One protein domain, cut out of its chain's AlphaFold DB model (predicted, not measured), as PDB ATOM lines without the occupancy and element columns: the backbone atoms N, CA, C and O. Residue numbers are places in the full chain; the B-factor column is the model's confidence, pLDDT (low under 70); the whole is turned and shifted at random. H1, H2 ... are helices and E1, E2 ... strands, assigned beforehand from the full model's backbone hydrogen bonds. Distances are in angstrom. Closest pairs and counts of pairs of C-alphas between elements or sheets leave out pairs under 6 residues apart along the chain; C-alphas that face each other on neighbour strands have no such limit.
ATOM      1  N   LEU A 187     -41.546  25.233 -29.382       91.25
ATOM      2  CA  LEU A 187     -41.446  24.577 -30.676       91.25
ATOM      3  C   LEU A 187     -40.779  25.541 -31.672       91.25
ATOM      4  O   LEU A 187     -41.363  26.589 -31.961       91.25
ATOM      5  N   PRO A 188     -39.598  25.218 -32.224       93.19
ATOM      6  CA  PRO A 188     -39.026  25.999 -33.309       93.19
ATOM      7  C   PRO A 188     -39.823  25.790 -34.604       93.19
ATOM      8  O   PRO A 188     -40.113  24.659 -34.996       93.19
ATOM      9  N   ALA A 189     -40.137  26.881 -35.299       94.00
ATOM     10  CA  ALA A 189     -40.786  26.865 -36.606       94.00
ATOM     11  C   ALA A 189     -40.030  27.775 -37.579       94.00
ATOM     12  O   ALA A 189     -39.708  28.913 -37.257       94.00
ATOM     13  N   LYS A 190     -39.731  27.285 -38.786       95.69
ATOM     14  CA  LYS A 190     -38.924  28.021 -39.768       95.69
ATOM     15  C   LYS A 190     -39.429  27.785 -41.187       95.69
ATOM     16  O   LYS A 190     -39.680  26.646 -41.584       95.69
ATOM     17  N   CYS A 191     -39.549  28.859 -41.965       97.25
ATOM     18  CA  CYS A 191     -39.867  28.768 -43.392       97.25
ATOM     19  C   CYS A 191     -38.683  28.214 -44.206       97.25
ATOM     20  O   CYS A 191     -37.554  28.140 -43.722       97.25
ATOM     21  N   HIS A 192     -38.907  27.875 -45.480       97.88
ATOM     22  CA  HIS A 192     -37.873  27.255 -46.321       97.88
ATOM     23  C   HIS A 192     -36.560  28.044 -46.400       97.88
ATOM     24  O   HIS A 192     -35.487  27.463 -46.301       97.88
ATOM     25  N   CYS A 193     -36.634  29.365 -46.596       97.50
ATOM     26  CA  CYS A 193     -35.435  30.199 -46.736       97.50
ATOM     27  C   CYS A 193     -34.809  30.616 -45.401       97.50
ATOM     28  O   CYS A 193     -33.748  31.236 -45.395       97.50
ATOM     29  N   GLY A 194     -35.498  30.357 -44.290       95.94
ATOM     30  CA  GLY A 194     -35.092  30.804 -42.969       95.94
ATOM     31  C   GLY A 194     -35.266  32.278 -42.640       95.94
ATOM     32  O   GLY A 194     -34.975  32.641 -41.510       95.94
ATOM     33  N   GLY A 195     -35.774  33.098 -43.564       95.81
ATOM     34  CA  GLY A 195     -36.072  34.509 -43.303       95.81
ATOM     35  C   GLY A 195     -37.220  34.724 -42.314       95.81
ATOM     36  O   GLY A 195     -37.370  35.807 -41.776       95.81
ATOM     37  N   VAL A 196     -38.027  33.695 -42.051       96.31
ATOM     38  CA  VAL A 196     -38.962  33.651 -40.922       96.31
ATOM     39  C   VAL A 196     -38.582  32.464 -40.051       96.31
ATOM     40  O   VAL A 196     -38.605  31.325 -40.537       96.31
ATOM     41  N   SER A 197     -38.225  32.746 -38.799       95.94
ATOM     42  CA  SER A 197     -37.842  31.777 -37.775       95.94
ATOM     43  C   SER A 197     -38.488  32.172 -36.451       95.94
ATOM     44  O   SER A 197     -38.301  33.291 -35.976       95.94
ATOM     45  N   LEU A 198     -39.262  31.263 -35.870       95.69
ATOM     46  CA  LEU A 198     -40.144  31.504 -34.736       95.69
ATOM     47  C   LEU A 198     -39.892  30.480 -33.629       95.69
ATOM     48  O   LEU A 198     -39.526  29.334 -33.900       95.69
ATOM     49  N   LEU A 199     -40.166  30.882 -32.395       95.31
ATOM     50  CA  LEU A 199     -40.326  30.006 -31.241       95.31
ATOM     51  C   LEU A 199     -41.785  30.078 -30.792       95.31
ATOM     52  O   LEU A 199     -42.294  31.154 -30.493       95.31
ATOM     53  N   ILE A 200     -42.463  28.934 -30.754       93.00
ATOM     54  CA  ILE A 200     -43.868  28.838 -30.350       93.00
ATOM     55  C   ILE A 200     -43.939  28.170 -28.981       93.00
ATOM     56  O   ILE A 200     -43.603  26.991 -28.847       93.00
ATOM     57  N   LYS A 201     -44.389  28.891 -27.955       90.06
ATOM     58  CA  LYS A 201     -44.588  28.306 -26.624       90.06
ATOM     59  C   LYS A 201     -45.691  27.245 -26.680       90.06
ATOM     60  O   LYS A 201     -46.688  27.389 -27.395       90.06
ATOM     61  N   ARG A 202     -45.494  26.142 -25.954       86.38
ATOM     62  CA  ARG A 202     -46.504  25.077 -25.841       86.38
ATOM     63  C   ARG A 202     -47.781  25.622 -25.197       86.38
ATOM     64  O   ARG A 202     -47.714  26.542 -24.384       86.38
ATOM     65  N   ALA A 203     -48.924  25.062 -25.582       81.56
ATOM     66  CA  ALA A 203     -50.199  25.469 -25.017       81.56
ATOM     67  C   ALA A 203     -50.242  25.147 -23.521       81.56
ATOM     68  O   ALA A 203     -49.824  24.072 -23.092       81.56
ATOM     69  N   ASN A 204     -50.744  26.101 -22.747       73.38
ATOM     70  CA  ASN A 204     -51.114  25.902 -21.359       73.38
ATOM     71  C   ASN A 204     -52.346  26.768 -21.083       73.38
ATOM     72  O   ASN A 204     -52.226  27.969 -20.832       73.38
ATOM     73  N   TYR A 205     -53.524  26.153 -21.171       67.31
ATOM     74  CA  TYR A 205     -54.799  26.819 -20.903       67.31
ATOM     75  C   TYR A 205     -55.177  26.824 -19.405       67.31
ATOM     76  O   TYR A 205     -56.211  27.373 -19.047       67.31
ATOM     77  N   GLU A 206     -54.354  26.279 -18.498       60.72
ATOM     78  CA  GLU A 206     -54.661  26.238 -17.052       60.72
ATOM     79  C   GLU A 206     -54.678  27.633 -16.400       60.72
ATOM     80  O   GLU A 206     -55.291  27.828 -15.354       60.72
ATOM     81  N   SER A 207     -54.023  28.613 -17.029       53.41
ATOM     82  CA  SER A 207     -53.928  30.000 -16.545       53.41
ATOM     83  C   SER A 207     -54.825  30.994 -17.291       53.41
ATOM     84  O   SER A 207     -54.850  32.172 -16.931       53.41
ATOM     85  N   SER A 208     -55.572  30.559 -18.318       54.28
ATOM     86  CA  SER A 208     -56.457  31.465 -19.056       54.28
ATOM     87  C   SER A 208     -57.694  31.773 -18.219       54.28
ATOM     88  O   SER A 208     -58.535  30.902 -17.989       54.28
ATOM     89  N   THR A 209     -57.817  33.016 -17.753       50.56
ATOM     90  CA  THR A 209     -59.047  33.502 -17.128       50.56
ATOM     91  C   THR A 209     -60.189  33.411 -18.143       50.56
ATOM     92  O   THR A 209     -60.024  33.690 -19.328       50.56
ATOM     93  N   ALA A 210     -61.348  32.956 -17.672       47.62
ATOM     94  CA  ALA A 210     -62.479  32.424 -18.434       47.62
ATOM     95  C   ALA A 210     -63.235  33.409 -19.368       47.62
ATOM     96  O   ALA A 210     -64.439  33.255 -19.568       47.62
ATOM     97  N   ALA A 211     -62.578  34.417 -19.949       47.78
ATOM     98  CA  ALA A 211     -63.215  35.443 -20.780       47.78
ATOM     99  C   ALA A 211     -62.968  35.300 -22.298       47.78
ATOM    100  O   ALA A 211     -63.738  35.847 -23.087       47.78
ATOM    101  N   GLU A 212     -61.974  34.532 -22.751       49.69
ATOM    102  CA  GLU A 212     -61.693  34.371 -24.187       49.69
ATOM    103  C   GLU A 212     -62.397  33.132 -24.758       49.69
ATOM    104  O   GLU A 212     -61.817  32.072 -24.949       49.69
ATOM    105  N   SER A 213     -63.707  33.282 -24.979       50.34
ATOM    106  CA  SER A 213     -64.643  32.382 -25.674       50.34
ATOM    107  C   SER A 213     -64.334  30.871 -25.636       50.34
ATOM    108  O   SER A 213     -63.517  30.352 -26.396       50.34
ATOM    109  N   ALA A 214     -65.145  30.129 -24.882       52.53
ATOM    110  CA  ALA A 214     -65.146  28.663 -24.784       52.53
ATOM    111  C   ALA A 214     -65.180  27.876 -26.124       52.53
ATOM    112  O   ALA A 214     -65.038  26.659 -26.118       52.53
ATOM    113  N   ARG A 215     -65.346  28.539 -27.281       55.75
ATOM    114  CA  ARG A 215     -65.291  27.927 -28.623       55.75
ATOM    115  C   ARG A 215     -63.880  27.564 -29.103       55.75
ATOM    116  O   ARG A 215     -63.779  26.825 -30.078       55.75
ATOM    117  N   TYR A 216     -62.820  28.050 -28.452       64.31
ATOM    118  CA  TYR A 216     -61.429  27.810 -28.874       64.31
ATOM    119  C   TYR A 216     -60.567  27.083 -27.832       64.31
ATOM    120  O   TYR A 216     -59.352  26.999 -28.008       64.31
ATOM    121  N   ILE A 217     -61.176  26.538 -26.772       69.19
ATOM    122  CA  ILE A 217     -60.476  25.717 -25.778       69.19
ATOM    123  C   ILE A 217     -60.595  24.244 -26.205       69.19
ATOM    124  O   ILE A 217     -61.711  23.726 -26.288       69.19
ATOM    125  N   PRO A 218     -59.482  23.563 -26.524       74.75
ATOM    126  CA  PRO A 218     -59.503  22.147 -26.872       74.75
ATOM    127  C   PRO A 218     -59.822  21.272 -25.655       74.75
ATOM    128  O   PRO A 218     -59.626  21.678 -24.512       74.75
ATOM    129  N   SER A 219     -60.272  20.036 -25.898       78.62
ATOM    130  CA  SER A 219     -60.512  19.048 -24.830       78.62
ATOM    131  C   SER A 219     -59.249  18.708 -24.033       78.62
ATOM    132  O   SER A 219     -59.339  18.327 -22.871       78.62
ATOM    133  N   ASP A 220     -58.083  18.852 -24.662       79.69
ATOM    134  CA  ASP A 220     -56.772  18.739 -24.037       79.69
ATOM    135  C   ASP A 220     -56.151  20.145 -23.901       79.69
ATOM    136  O   ASP A 220     -55.697  20.702 -24.908       79.69
ATOM    137  N   PRO A 221     -56.096  20.726 -22.685       76.50
ATOM    138  CA  PRO A 221     -55.601  22.085 -22.438       76.50
ATOM    139  C   PRO A 221     -54.075  22.227 -22.605       76.50
ATOM    140  O   PRO A 221     -53.516  23.297 -22.349       76.50
ATOM    141  N   THR A 222     -53.383  21.173 -23.040       79.38
ATOM    142  CA  THR A 222     -51.948  21.195 -23.358       79.38
ATOM    143  C   THR A 222     -51.668  21.274 -24.863       79.38
ATOM    144  O   THR A 222     -50.509  21.328 -25.289       79.38
ATOM    145  N   LYS A 223     -52.714  21.322 -25.703       83.38
ATOM    146  CA  LYS A 223     -52.599  21.343 -27.170       83.38
ATOM    147  C   LYS A 223     -53.231  22.586 -27.772       83.38
ATOM    148  O   LYS A 223     -54.303  22.991 -27.362       83.38
ATOM    149  N   TRP A 224     -52.605  23.160 -28.797       87.44
ATOM    150  CA  TRP A 224     -53.230  24.214 -29.600       87.44
ATOM    151  C   TRP A 224     -54.337  23.630 -30.483       87.44
ATOM    152  O   TRP A 224     -54.131  22.601 -31.138       87.44
ATOM    153  N   LEU A 225     -55.493  24.299 -30.552       88.38
ATOM    154  CA  LEU A 225     -56.563  23.902 -31.467       88.38
ATOM    155  C   LEU A 225     -56.050  23.954 -32.911       88.38
ATOM    156  O   LEU A 225     -55.548  24.982 -33.363       88.38
ATOM    157  N   SER A 226     -56.189  22.845 -33.635       90.31
ATOM    158  CA  SER A 226     -55.777  22.738 -35.034       90.31
ATOM    159  C   SER A 226     -56.891  22.144 -35.884       90.31
ATOM    160  O   SER A 226     -57.621  21.266 -35.430       90.31
ATOM    161  N   TYR A 227     -57.034  22.625 -37.115       91.25
ATOM    162  CA  TYR A 227     -58.074  22.179 -38.042       91.25
ATOM    163  C   TYR A 227     -57.659  22.399 -39.495       91.25
ATOM    164  O   TYR A 227     -56.750  23.169 -39.799       91.25
ATOM    165  N   PHE A 228     -58.357  21.736 -40.415       93.25
ATOM    166  CA  PHE A 228     -58.215  21.997 -41.842       93.25
ATOM    167  C   PHE A 228     -59.270  22.984 -42.326       93.25
ATOM    168  O   PHE A 228     -60.451  22.856 -42.008       93.25
ATOM    169  N   CYS A 229     -58.853  23.940 -43.150       93.44
ATOM    170  CA  CYS A 229     -59.743  24.852 -43.845       93.44
ATOM    171  C   CYS A 229     -59.631  24.663 -45.360       93.44
ATOM    172  O   CYS A 229     -58.540  24.667 -45.933       93.44
ATOM    173  N   THR A 230     -60.784  24.521 -46.008       91.31
ATOM    174  CA  THR A 230     -60.936  24.396 -47.466       91.31
ATOM    175  C   THR A 230     -61.683  25.582 -48.071       91.31
ATOM    176  O   THR A 230     -62.046  25.549 -49.245       91.31
ATOM    177  N   CYS A 231     -61.937  26.640 -47.288       91.88
ATOM    178  CA  CYS A 231     -62.675  27.792 -47.788       91.88
ATOM    179  C   CYS A 231     -61.910  28.478 -48.926       91.88
ATOM    180  O   CYS A 231     -60.674  28.468 -48.980       91.88
ATOM    181  N   ARG A 232     -62.663  29.124 -49.820       92.31
ATOM    182  CA  ARG A 232     -62.120  29.830 -50.982       92.31
ATOM    183  C   ARG A 232     -61.005  30.807 -50.602       92.31
ATOM    184  O   ARG A 232     -59.969  30.836 -51.259       92.31
ATOM    185  N   SER A 233     -61.170  31.565 -49.516       94.19
ATOM    186  CA  SER A 233     -60.178  32.564 -49.109       94.19
ATOM    187  C   SER A 233     -58.854  31.947 -48.653       94.19
ATOM    188  O   SER A 233     -57.801  32.419 -49.079       94.19
ATOM    189  N   CYS A 234     -58.870  30.871 -47.857       94.50
ATOM    190  CA  CYS A 234     -57.647  30.162 -47.460       94.50
ATOM    191  C   CYS A 234     -56.969  29.521 -48.673       94.50
ATOM    192  O   CYS A 234     -55.771  29.709 -48.891       94.50
ATOM    193  N   ARG A 235     -57.766  28.862 -49.520       94.75
ATOM    194  CA  ARG A 235     -57.296  28.207 -50.740       94.75
ATOM    195  C   ARG A 235     -56.545  29.168 -51.665       94.75
ATOM    196  O   ARG A 235     -55.410  28.896 -52.052       94.75
ATOM    197  N   LEU A 236     -57.143  30.329 -51.941       95.62
ATOM    198  CA  LEU A 236     -56.564  31.373 -52.791       95.62
ATOM    199  C   LEU A 236     -55.487  32.215 -52.087       95.62
ATOM    200  O   LEU A 236     -54.778  32.970 -52.750       95.62
ATOM    201  N   SER A 237     -55.345  32.115 -50.763       95.50
ATOM    202  CA  SER A 237     -54.253  32.768 -50.024       95.50
ATOM    203  C   SER A 237     -52.977  31.947 -50.047       95.50
ATOM    204  O   SER A 237     -51.902  32.511 -50.175       95.50
ATOM    205  N   PHE A 238     -53.089  30.624 -49.935       95.06
ATOM    206  CA  PHE A 238     -51.938  29.719 -49.873       95.06
ATOM    207  C   PHE A 238     -51.573  29.167 -51.253       95.06
ATOM    208  O   PHE A 238     -50.425  28.802 -51.495       95.06
ATOM    209  N   GLY A 239     -52.554  29.090 -52.156       96.25
ATOM    210  CA  GLY A 239     -52.429  28.378 -53.423       96.25
ATOM    211  C   GLY A 239     -52.630  26.867 -53.295       96.25
ATOM    212  O   GLY A 239     -52.399  26.145 -54.253       96.25
ATOM    213  N   VAL A 240     -53.097  26.346 -52.157       95.44
ATOM    214  CA  VAL A 240     -53.288  24.898 -51.918       95.44
ATOM    215  C   VAL A 240     -54.740  24.569 -51.580       95.44
ATOM    216  O   VAL A 240     -55.429  25.384 -50.980       95.44
ATOM    217  N   SER A 241     -55.208  23.371 -51.938       90.50
ATOM    218  CA  SER A 241     -56.613  22.959 -51.759       90.50
ATOM    219  C   SER A 241     -57.036  22.727 -50.303       90.50
ATOM    220  O   SER A 241     -58.220  22.826 -49.996       90.50
ATOM    221  N   LEU A 242     -56.086  22.420 -49.418       91.12
ATOM    222  CA  LEU A 242     -56.319  22.144 -48.002       91.12
ATOM    223  C   LEU A 242     -55.296  22.916 -47.170       91.12
ATOM    224  O   LEU A 242     -54.089  22.712 -47.325       91.12
ATOM    225  N   THR A 243     -55.773  23.805 -46.305       93.81
ATOM    226  CA  THR A 243     -54.914  24.638 -45.456       93.81
ATOM    227  C   THR A 243     -54.972  24.137 -44.013       93.81
ATOM    228  O   THR A 243     -56.055  24.174 -43.427       93.81
ATOM    229  N   PRO A 244     -53.862  23.651 -43.432       93.81
ATOM    230  CA  PRO A 244     -53.785  23.359 -42.005       93.81
ATOM    231  C   PRO A 244     -53.671  24.667 -41.214       93.81
ATOM    232  O   PRO A 244     -52.815  25.499 -41.507       93.81
ATOM    233  N   TRP A 245     -54.503  24.834 -40.195       93.12
ATOM    234  CA  TRP A 245     -54.389  25.918 -39.228       93.12
ATOM    235  C   TRP A 245     -54.128  25.366 -37.839       93.12
ATOM    236  O   TRP A 245     -54.703  24.351 -37.451       93.12
ATOM    237  N   THR A 246     -53.308  26.092 -37.089       92.94
ATOM    238  CA  THR A 246     -53.141  25.939 -35.645       92.94
ATOM    239  C   THR A 246     -53.345  27.314 -35.025       92.94
ATOM    240  O   THR A 246     -52.644  28.258 -35.385       92.94
ATOM    241  N   LEU A 247     -54.320  27.439 -34.126       90.62
ATOM    242  CA  LEU A 247     -54.616  28.694 -33.443       90.62
ATOM    243  C   LEU A 247     -53.677  28.846 -32.251       90.62
ATOM    244  O   LEU A 247     -53.808  28.139 -31.255       90.62
ATOM    245  N   VAL A 248     -52.727  29.766 -32.376       90.19
ATOM    246  CA  VAL A 248     -51.756  30.102 -31.335       90.19
ATOM    247  C   VAL A 248     -52.001  31.540 -30.907       90.19
ATOM    248  O   VAL A 248     -52.119  32.427 -31.752       90.19
ATOM    249  N   LEU A 249     -52.060  31.783 -29.599       86.31
ATOM    250  CA  LEU A 249     -52.177  33.143 -29.080       86.31
ATOM    251  C   LEU A 249     -50.920  33.956 -29.445       86.31
ATOM    252  O   LEU A 249     -49.814  33.449 -29.246       86.31
ATOM    253  N   PRO A 250     -51.048  35.216 -29.904       88.50
ATOM    254  CA  PRO A 250     -49.903  36.065 -30.245       88.50
ATOM    255  C   PRO A 250     -48.824  36.138 -29.153       88.50
ATOM    256  O   PRO A 250     -47.637  36.050 -29.455       88.50
ATOM    257  N   ALA A 251     -49.231  36.182 -27.879       86.81
ATOM    258  CA  ALA A 251     -48.337  36.194 -26.714       86.81
ATOM    259  C   ALA A 251     -47.455  34.934 -26.560       86.81
ATOM    260  O   ALA A 251     -46.576  34.890 -25.702       86.81
ATOM    261  N   HIS A 252     -47.688  33.897 -27.369       90.25
ATOM    262  CA  HIS A 252     -46.932  32.647 -27.377       90.25
ATOM    263  C   HIS A 252     -46.063  32.460 -28.619       90.25
ATOM    264  O   HIS A 252     -45.486  31.385 -28.788       90.25
ATOM    265  N   VAL A 253     -45.950  33.475 -29.477       93.44
ATOM    266  CA  VAL A 253     -45.094  33.429 -30.664       93.44
ATOM    267  C   VAL A 253     -43.973  34.448 -30.521       93.44
ATOM    268  O   VAL A 253     -44.208  35.648 -30.405       93.44
ATOM    269  N   PHE A 254     -42.739  33.958 -30.562       94.31
ATOM    270  CA  PHE A 254     -41.537  34.753 -30.349       94.31
ATOM    271  C   PHE A 254     -40.619  34.692 -31.563       94.31
ATOM    272  O   PHE A 254     -40.567  33.693 -32.287       94.31
ATOM    273  N   ASN A 255     -39.886  35.773 -31.787       93.75
ATOM    274  CA  ASN A 255     -38.898  35.884 -32.841       93.75
ATOM    275  C   ASN A 255     -37.651  35.069 -32.467       93.75
ATOM    276  O   ASN A 255     -37.043  35.290 -31.423       93.75
ATOM    277  N   ALA A 256     -37.264  34.126 -33.327       91.50
ATOM    278  CA  ALA A 256     -36.050  33.333 -33.140       91.50
ATOM    279  C   ALA A 256     -34.824  33.940 -33.847       91.50
ATOM    280  O   ALA A 256     -33.721  33.402 -33.754       91.50
ATOM    281  N   SER A 257     -35.003  35.030 -34.597       77.50
ATOM    282  CA  SER A 257     -33.935  35.707 -35.334       77.50
ATOM    283  C   SER A 257     -33.075  36.492 -34.348       77.50
ATOM    284  O   SER A 257     -33.458  37.571 -33.911       77.50
ATOM    285  N   GLY A 258     -31.933  35.922 -33.961       61.88
ATOM    286  CA  GLY A 258     -31.012  36.514 -32.983       61.88
ATOM    287  C   GLY A 258     -30.811  35.684 -31.713       61.88
ATOM    288  O   GLY A 258     -29.913  35.992 -30.934       61.88
ATOM    289  N   VAL A 259     -31.575  34.602 -31.519       60.84
ATOM    290  CA  VAL A 259     -31.307  33.631 -30.449       60.84
ATOM    291  C   VAL A 259     -30.126  32.758 -30.880       60.84
ATOM    292  O   VAL A 259     -30.255  31.924 -31.775       60.84
ATOM    293  N   VAL A 260     -28.958  32.971 -30.272       53.28
ATOM    294  CA  VAL A 260     -27.770  32.126 -30.474       53.28
ATOM    295  C   VAL A 260     -27.951  30.835 -29.673       53.28
ATOM    296  O   VAL A 260     -28.267  30.882 -28.481       53.28
ATOM    297  N   GLU A 261     -27.753  29.676 -30.308       47.81
ATOM    298  CA  GLU A 261     -27.732  28.386 -29.607       47.81
ATOM    299  C   GLU A 261     -26.723  28.437 -28.445       47.81
ATOM    300  O   GLU A 261     -25.543  28.711 -28.645       47.81
ATOM    301  N   GLY A 262     -27.201  28.207 -27.217       48.88
ATOM    302  CA  GLY A 262     -26.375  28.203 -26.003       48.88
ATOM    303  C   GLY A 262     -26.508  29.428 -25.090       48.88
ATOM    304  O   GLY A 262     -25.977  29.397 -23.980       48.88
ATOM    305  N   SER A 263     -27.247  30.484 -25.466       51.53
ATOM    306  CA  SER A 263     -27.531  31.580 -24.527       51.53
ATOM    307  C   SER A 263     -28.597  31.151 -23.511       51.53
ATOM    308  O   SER A 263     -29.770  30.996 -23.850       51.53
ATOM    309  N   SER A 264     -28.204  30.977 -22.252       47.59
ATOM    310  CA  SER A 264     -29.065  30.480 -21.166       47.59
ATOM    311  C   SER A 264     -30.183  31.442 -20.729       47.59
ATOM    312  O   SER A 264     -31.002  31.072 -19.890       47.59
ATOM    313  N   LYS A 265     -30.254  32.650 -21.309       49.19
ATOM    314  CA  LYS A 265     -31.334  33.639 -21.137       49.19
ATOM    315  C   LYS A 265     -31.454  34.561 -22.363       49.19
ATOM    316  O   LYS A 265     -31.267  35.767 -22.237       49.19
ATOM    317  N   ALA A 266     -31.726  34.028 -23.556       58.34
ATOM    318  CA  ALA A 266     -32.229  34.908 -24.614       58.34
ATOM    319  C   ALA A 266     -33.612  35.411 -24.186       58.34
ATOM    320  O   ALA A 266     -34.534  34.614 -24.006       58.34
ATOM    321  N   GLU A 267     -33.735  36.717 -23.966       72.44
ATOM    322  CA  GLU A 267     -35.026  37.362 -23.762       72.44
ATOM    323  C   GLU A 267     -35.906  37.061 -24.980       72.44
ATOM    324  O   GLU A 267     -35.535  37.336 -26.122       72.44
ATOM    325  N   LEU A 268     -37.039  36.396 -24.747       84.31
ATOM    326  CA  LEU A 268     -37.953  36.029 -25.818       84.31
ATOM    327  C   LEU A 268     -38.653  37.294 -26.316       84.31
ATOM    328  O   LEU A 268     -39.520  37.831 -25.632       84.31
ATOM    329  N   VAL A 269     -38.296  37.746 -27.515       90.44
ATOM    330  CA  VAL A 269     -38.915  38.915 -28.151       90.44
ATOM    331  C   VAL A 269     -40.226  38.485 -28.818       90.44
ATOM    332  O   VAL A 269     -40.178  37.657 -29.732       90.44
ATOM    333  N   PRO A 270     -41.401  38.990 -28.396       92.56
ATOM    334  CA  PRO A 270     -42.671  38.640 -29.024       92.56
ATOM    335  C   PRO A 270     -42.715  39.076 -30.489       92.56
ATOM    336  O   PRO A 270     -42.192  40.130 -30.849       92.56
ATOM    337  N   VAL A 271     -43.365  38.278 -31.335       94.69
ATOM    338  CA  VAL A 271     -43.689  38.705 -32.699       94.69
ATOM    339  C   VAL A 271     -44.836  39.705 -32.643       94.69
ATOM    340  O   VAL A 271     -45.851  39.475 -31.985       94.69
ATOM    341  N   VAL A 272     -44.685  40.807 -33.366       93.75
ATOM    342  CA  VAL A 272     -45.737  41.807 -33.531       93.75
ATOM    343  C   VAL A 272     -46.649  41.374 -34.678       93.75
ATOM    344  O   VAL A 272     -46.178  41.077 -35.776       93.75
ATOM    345  N   PHE A 273     -47.958  41.349 -34.434       90.81
ATOM    346  CA  PHE A 273     -48.981  40.967 -35.413       90.81
ATOM    347  C   PHE A 273     -49.921  42.140 -35.741       90.81
ATOM    348  O   PHE A 273     -49.827  43.221 -35.158       90.81
ATOM    349  N   ASP A 274     -50.839  41.905 -36.683       86.06
ATOM    350  CA  ASP A 274     -51.889  42.845 -37.098       86.06
ATOM    351  C   ASP A 274     -51.335  44.209 -37.579       86.06
ATOM    352  O   ASP A 274     -50.242  44.277 -38.140       86.06
ATOM    353  N   ARG A 275     -52.085  45.309 -37.432       87.44
ATOM    354  CA  ARG A 275     -51.739  46.649 -37.932       87.44
ATOM    355  C   ARG A 275     -50.395  47.156 -37.425       87.44
ATOM    356  O   ARG A 275     -49.728  47.894 -38.141       87.44
ATOM    357  N   GLN A 276     -49.977  46.740 -36.231       88.31
ATOM    358  CA  GLN A 276     -48.671  47.104 -35.679       88.31
ATOM    359  C   GLN A 276     -47.522  46.477 -36.481       88.31
ATOM    360  O   GLN A 276     -46.464  47.089 -36.619       88.31
ATOM    361  N   ALA A 277     -47.749  45.306 -37.087       89.12
ATOM    362  CA  ALA A 277     -46.766  44.625 -37.924       89.12
ATOM    363  C   ALA A 277     -46.507  45.336 -39.263       89.12
ATOM    364  O   ALA A 277     -45.537  45.021 -39.944       89.12
ATOM    365  N   ALA A 278     -47.339  46.313 -39.647       84.81
ATOM    366  CA  ALA A 278     -47.131  47.094 -40.866       84.81
ATOM    367  C   ALA A 278     -45.862  47.968 -40.817       84.81
ATOM    368  O   ALA A 278     -45.374  48.379 -41.870       84.81
ATOM    369  N   SER A 279     -45.335  48.261 -39.621       89.31
ATOM    370  CA  SER A 279     -44.059  48.965 -39.490       89.31
ATOM    371  C   SER A 279     -42.908  48.061 -39.960       89.31
ATOM    372  O   SER A 279     -42.808  46.931 -39.477       89.31
ATOM    373  N   PRO A 280     -42.008  48.532 -40.847       82.25
ATOM    374  CA  PRO A 280     -40.849  47.757 -41.304       82.25
ATOM    375  C   PRO A 280     -39.973  47.216 -40.165       82.25
ATOM    376  O   PRO A 280     -39.377  46.150 -40.303       82.25
ATOM    377  N   ASP A 281     -39.950  47.921 -39.032       87.62
ATOM    378  CA  ASP A 281     -39.138  47.587 -37.860       87.62
ATOM    379  C   ASP A 281     -39.913  46.802 -36.789       87.62
ATOM    380  O   ASP A 281     -39.370  46.508 -35.727       87.62
ATOM    381  N   ALA A 282     -41.179  46.438 -37.039       92.44
ATOM    382  CA  ALA A 282     -42.011  45.733 -36.059       92.44
ATOM    383  C   ALA A 282     -41.466  44.343 -35.694       92.44
ATOM    384  O   ALA A 282     -41.689  43.854 -34.592       92.44
ATOM    385  N   ASN A 283     -40.776  43.692 -36.633       93.81
ATOM    386  CA  ASN A 283     -40.284  42.326 -36.490       93.81
ATOM    387  C   ASN A 283     -38.846  42.212 -37.027       93.81
ATOM    388  O   ASN A 283     -38.626  41.610 -38.085       93.81
ATOM    389  N   PRO A 284     -37.853  42.794 -36.331       91.69
ATOM    390  CA  PRO A 284     -36.484  42.874 -36.828       91.69
ATOM    391  C   PRO A 284     -35.894  41.483 -37.088       91.69
ATOM    392  O   PRO A 284     -36.100  40.533 -36.331       91.69
ATOM    393  N   GLY A 285     -35.168  41.348 -38.197       92.38
ATOM    394  CA  GLY A 285     -34.565  40.083 -38.628       92.38
ATOM    395  C   GLY A 285     -35.529  39.097 -39.300       92.38
ATOM    396  O   GLY A 285     -35.061  38.181 -39.977       92.38
ATOM    397  N   LEU A 286     -36.848  39.300 -39.196       95.19
ATOM    398  CA  LEU A 286     -37.834  38.513 -39.929       95.19
ATOM    399  C   LEU A 286     -38.183  39.185 -41.261       95.19
ATOM    400  O   LEU A 286     -38.457  40.376 -41.338       95.19
ATOM    401  N   THR A 287     -38.249  38.407 -42.337       95.62
ATOM    402  CA  THR A 287     -38.615  38.896 -43.674       95.62
ATOM    403  C   THR A 287     -40.134  38.852 -43.885       95.62
ATOM    404  O   THR A 287     -40.589  38.278 -44.876       95.62
ATOM    405  N   LEU A 288     -40.934  39.334 -42.934       95.62
ATOM    406  CA  LEU A 288     -42.399  39.278 -43.024       95.62
ATOM    407  C   LEU A 288     -42.932  40.327 -44.013       95.62
ATOM    408  O   LEU A 288     -42.397  41.423 -44.145       95.62
ATOM    409  N   LYS A 289     -43.989  39.966 -44.740       95.75
ATOM    410  CA  LYS A 289     -44.819  40.858 -45.555       95.75
ATOM    411  C   LYS A 289     -46.281  40.628 -45.209       95.75
ATOM    412  O   LYS A 289     -46.659  39.517 -44.841       95.75
ATOM    413  N   HIS A 290     -47.093  41.665 -45.386       95.25
ATOM    414  CA  HIS A 290     -48.477  41.695 -44.926       95.25
ATOM    415  C   HIS A 290     -49.442  42.034 -46.062       95.25
ATOM    416  O   HIS A 290     -49.147  42.858 -46.929       95.25
ATOM    417  N   TYR A 291     -50.611  41.401 -46.042       94.94
ATOM    418  CA  TYR A 291     -51.714  41.664 -46.955       94.94
ATOM    419  C   TYR A 291     -53.045  41.659 -46.200       94.94
ATOM    420  O   TYR A 291     -53.484  40.625 -45.697       94.94
ATOM    421  N   TRP A 292     -53.720  42.805 -46.182       95.31
ATOM    422  CA  TRP A 292     -55.067  42.926 -45.632       95.31
ATOM    423  C   TRP A 292     -56.086  42.467 -46.669       95.31
ATOM    424  O   TRP A 292     -56.339  43.148 -47.662       95.31
ATOM    425  N   SER A 293     -56.652  41.280 -46.448       94.00
ATOM    426  CA  SER A 293     -57.707  40.739 -47.317       94.00
ATOM    427  C   SER A 293     -59.090  41.324 -47.021       94.00
ATOM    428  O   SER A 293     -59.983  41.238 -47.860       94.00
ATOM    429  N   SER A 294     -59.245  41.929 -45.847       92.56
ATOM    430  CA  SER A 294     -60.366  42.763 -45.418       92.56
ATOM    431  C   SER A 294     -59.845  43.746 -44.347       92.56
ATOM    432  O   SER A 294     -58.685  43.615 -43.941       92.56
ATOM    433  N   PRO A 295     -60.653  44.713 -43.866       90.44
ATOM    434  CA  PRO A 295     -60.227  45.655 -42.822       90.44
ATOM    435  C   PRO A 295     -59.683  45.011 -41.532       90.44
ATOM    436  O   PRO A 295     -58.847  45.628 -40.865       90.44
ATOM    437  N   ASP A 296     -60.120  43.780 -41.237       89.19
ATOM    438  CA  ASP A 296     -59.856  43.066 -39.979       89.19
ATOM    439  C   ASP A 296     -59.096  41.738 -40.173       89.19
ATOM    440  O   ASP A 296     -58.933  40.977 -39.226       89.19
ATOM    441  N   VAL A 297     -58.648  41.419 -41.395       91.31
ATOM    442  CA  VAL A 297     -57.933  40.158 -41.684       91.31
ATOM    443  C   VAL A 297     -56.592  40.445 -42.347       91.31
ATOM    444  O   VAL A 297     -56.532  40.704 -43.558       91.31
ATOM    445  N   CYS A 298     -55.521  40.346 -41.556       94.00
ATOM    446  CA  CYS A 298     -54.135  40.554 -41.971       94.00
ATOM    447  C   CYS A 298     -53.415  39.222 -42.201       94.00
ATOM    448  O   CYS A 298     -53.058  38.505 -41.272       94.00
ATOM    449  N   ARG A 299     -53.113  38.923 -43.461       94.31
ATOM    450  CA  ARG A 299     -52.364  37.726 -43.851       94.31
ATOM    451  C   ARG A 299     -50.883  38.043 -43.911       94.31
ATOM    452  O   ARG A 299     -50.487  38.976 -44.609       94.31
ATOM    453  N   THR A 300     -50.071  37.237 -43.241       95.50
ATOM    454  CA  THR A 300     -48.620  37.428 -43.184       95.50
ATOM    455  C   THR A 300     -47.894  36.279 -43.870       95.50
ATOM    456  O   THR A 300     -48.234  35.110 -43.680       95.50
ATOM    457  N   PHE A 301     -46.873  36.606 -44.661       96.81
ATOM    458  CA  PHE A 301     -46.058  35.640 -45.391       96.81
ATOM    459  C   PHE A 301     -44.582  36.051 -45.428       96.81
ATOM    460  O   PHE A 301     -44.228  37.213 -45.243       96.81
ATOM    461  N   CYS A 302     -43.693  35.098 -45.691       97.69
ATOM    462  CA  CYS A 302     -42.279  35.367 -45.903       97.69
ATOM    463  C   CYS A 302     -42.069  36.071 -47.252       97.69
ATOM    464  O   CYS A 302     -42.285  35.488 -48.313       97.69
ATOM    465  N   GLY A 303     -41.551  37.296 -47.236       96.81
ATOM    466  CA  GLY A 303     -41.253  38.081 -48.431       96.81
ATOM    467  C   GLY A 303     -40.169  37.496 -49.341       96.81
ATOM    468  O   GLY A 303     -40.103  37.901 -50.500       96.81
ATOM    469  N   LYS A 304     -39.350  36.551 -48.851       97.69
ATOM    470  CA  LYS A 304     -38.305  35.870 -49.635       97.69
ATOM    471  C   LYS A 304     -38.803  34.585 -50.302       97.69
ATOM    472  O   LYS A 304     -38.565  34.400 -51.489       97.69
ATOM    473  N   CYS A 305     -39.476  33.695 -49.566       98.25
ATOM    474  CA  CYS A 305     -39.898  32.390 -50.099       98.25
ATOM    475  C   CYS A 305     -41.409  32.190 -50.262       98.25
ATOM    476  O   CYS A 305     -41.800  31.111 -50.698       98.25
ATOM    477  N   GLY A 306     -42.237  33.171 -49.893       97.50
ATOM    478  CA  GLY A 306     -43.699  33.121 -50.016       97.50
ATOM    479  C   GLY A 306     -44.426  32.367 -48.901       97.50
ATOM    480  O   GLY A 306     -45.649  32.380 -48.869       97.50
ATOM    481  N   ALA A 307     -43.700  31.757 -47.957       97.56
ATOM    482  CA  ALA A 307     -44.298  30.919 -46.918       97.56
ATOM    483  C   ALA A 307     -45.329  31.665 -46.082       97.56
ATOM    484  O   ALA A 307     -44.980  32.642 -45.423       97.56
ATOM    485  N   SER A 308     -46.567  31.174 -46.092       95.50
ATOM    486  CA  SER A 308     -47.640  31.639 -45.217       95.50
ATOM    487  C   SER A 308     -47.257  31.447 -43.750       95.50
ATOM    488  O   SER A 308     -46.735  30.394 -43.379       95.50
ATOM    489  N   VAL A 309     -47.512  32.465 -42.925       94.62
ATOM    490  CA  VAL A 309     -47.133  32.498 -41.501       94.62
ATOM    491  C   VAL A 309     -48.360  32.611 -40.598       94.62
ATOM    492  O   VAL A 309     -48.516  31.798 -39.694       94.62
ATOM    493  N   SER A 310     -49.235  33.591 -40.839       93.38
ATOM    494  CA  SER A 310     -50.434  33.844 -40.020       93.38
ATOM    495  C   SER A 310     -51.554  34.515 -40.830       93.38
ATOM    496  O   SER A 310     -51.311  34.979 -41.952       93.38
ATOM    497  N   TYR A 311     -52.775  34.548 -40.282       89.06
ATOM    498  CA  TYR A 311     -53.924  35.296 -40.810       89.06
ATOM    499  C   TYR A 311     -54.679  36.031 -39.704       89.06
ATOM    500  O   TYR A 311     -54.498  35.624 -38.534       89.06
TER     501      TYR A 311
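This is residues 187 to 311 of the 311 residues of the protein "CENP-V/GFA domain-containing protein" of Mollisia scopiformis (UniProt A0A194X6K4). With little regular structure, three antiparallel sheets, E1-E2-E5, E3-E4 and E6-E7-E8, sit in a triangle, H2 over the last. Two named helices and eight strands, ordered E1-E2-E3-H1-E4-E5-H2-E6-E7-E8, hold 48 of 125 printed residues, class mixed. It is compact, radius of gyration of the C-alphas 15.3 A, spans 37 by 36 by 25 A.

Residues 187 to 190 (E1) and 197 to 201 (E2) form a hairpin, N 189 and O 198 2.9 A apart. Residues 288 to 294 (E6), 297 to 302 (E7) and 308 to 310 (E8) form a meander, each antiparallel to the one before, N 291 and O 299 2.8 A apart. H2, residues 274 to 278, is over E6, its height over the sheet 8.4 A.

E1 starts at C-alpha 187 (-41.446, 24.577, -30.676). E3 is residues 226 to 229, H1 232 to 238, E4 243 to 246, E5 253 to 255. E6 ends at C-alpha 294 (-60.366, 42.763, -45.418).

pLDDT is under 70 in residues 205 to 217 and 258 to 266.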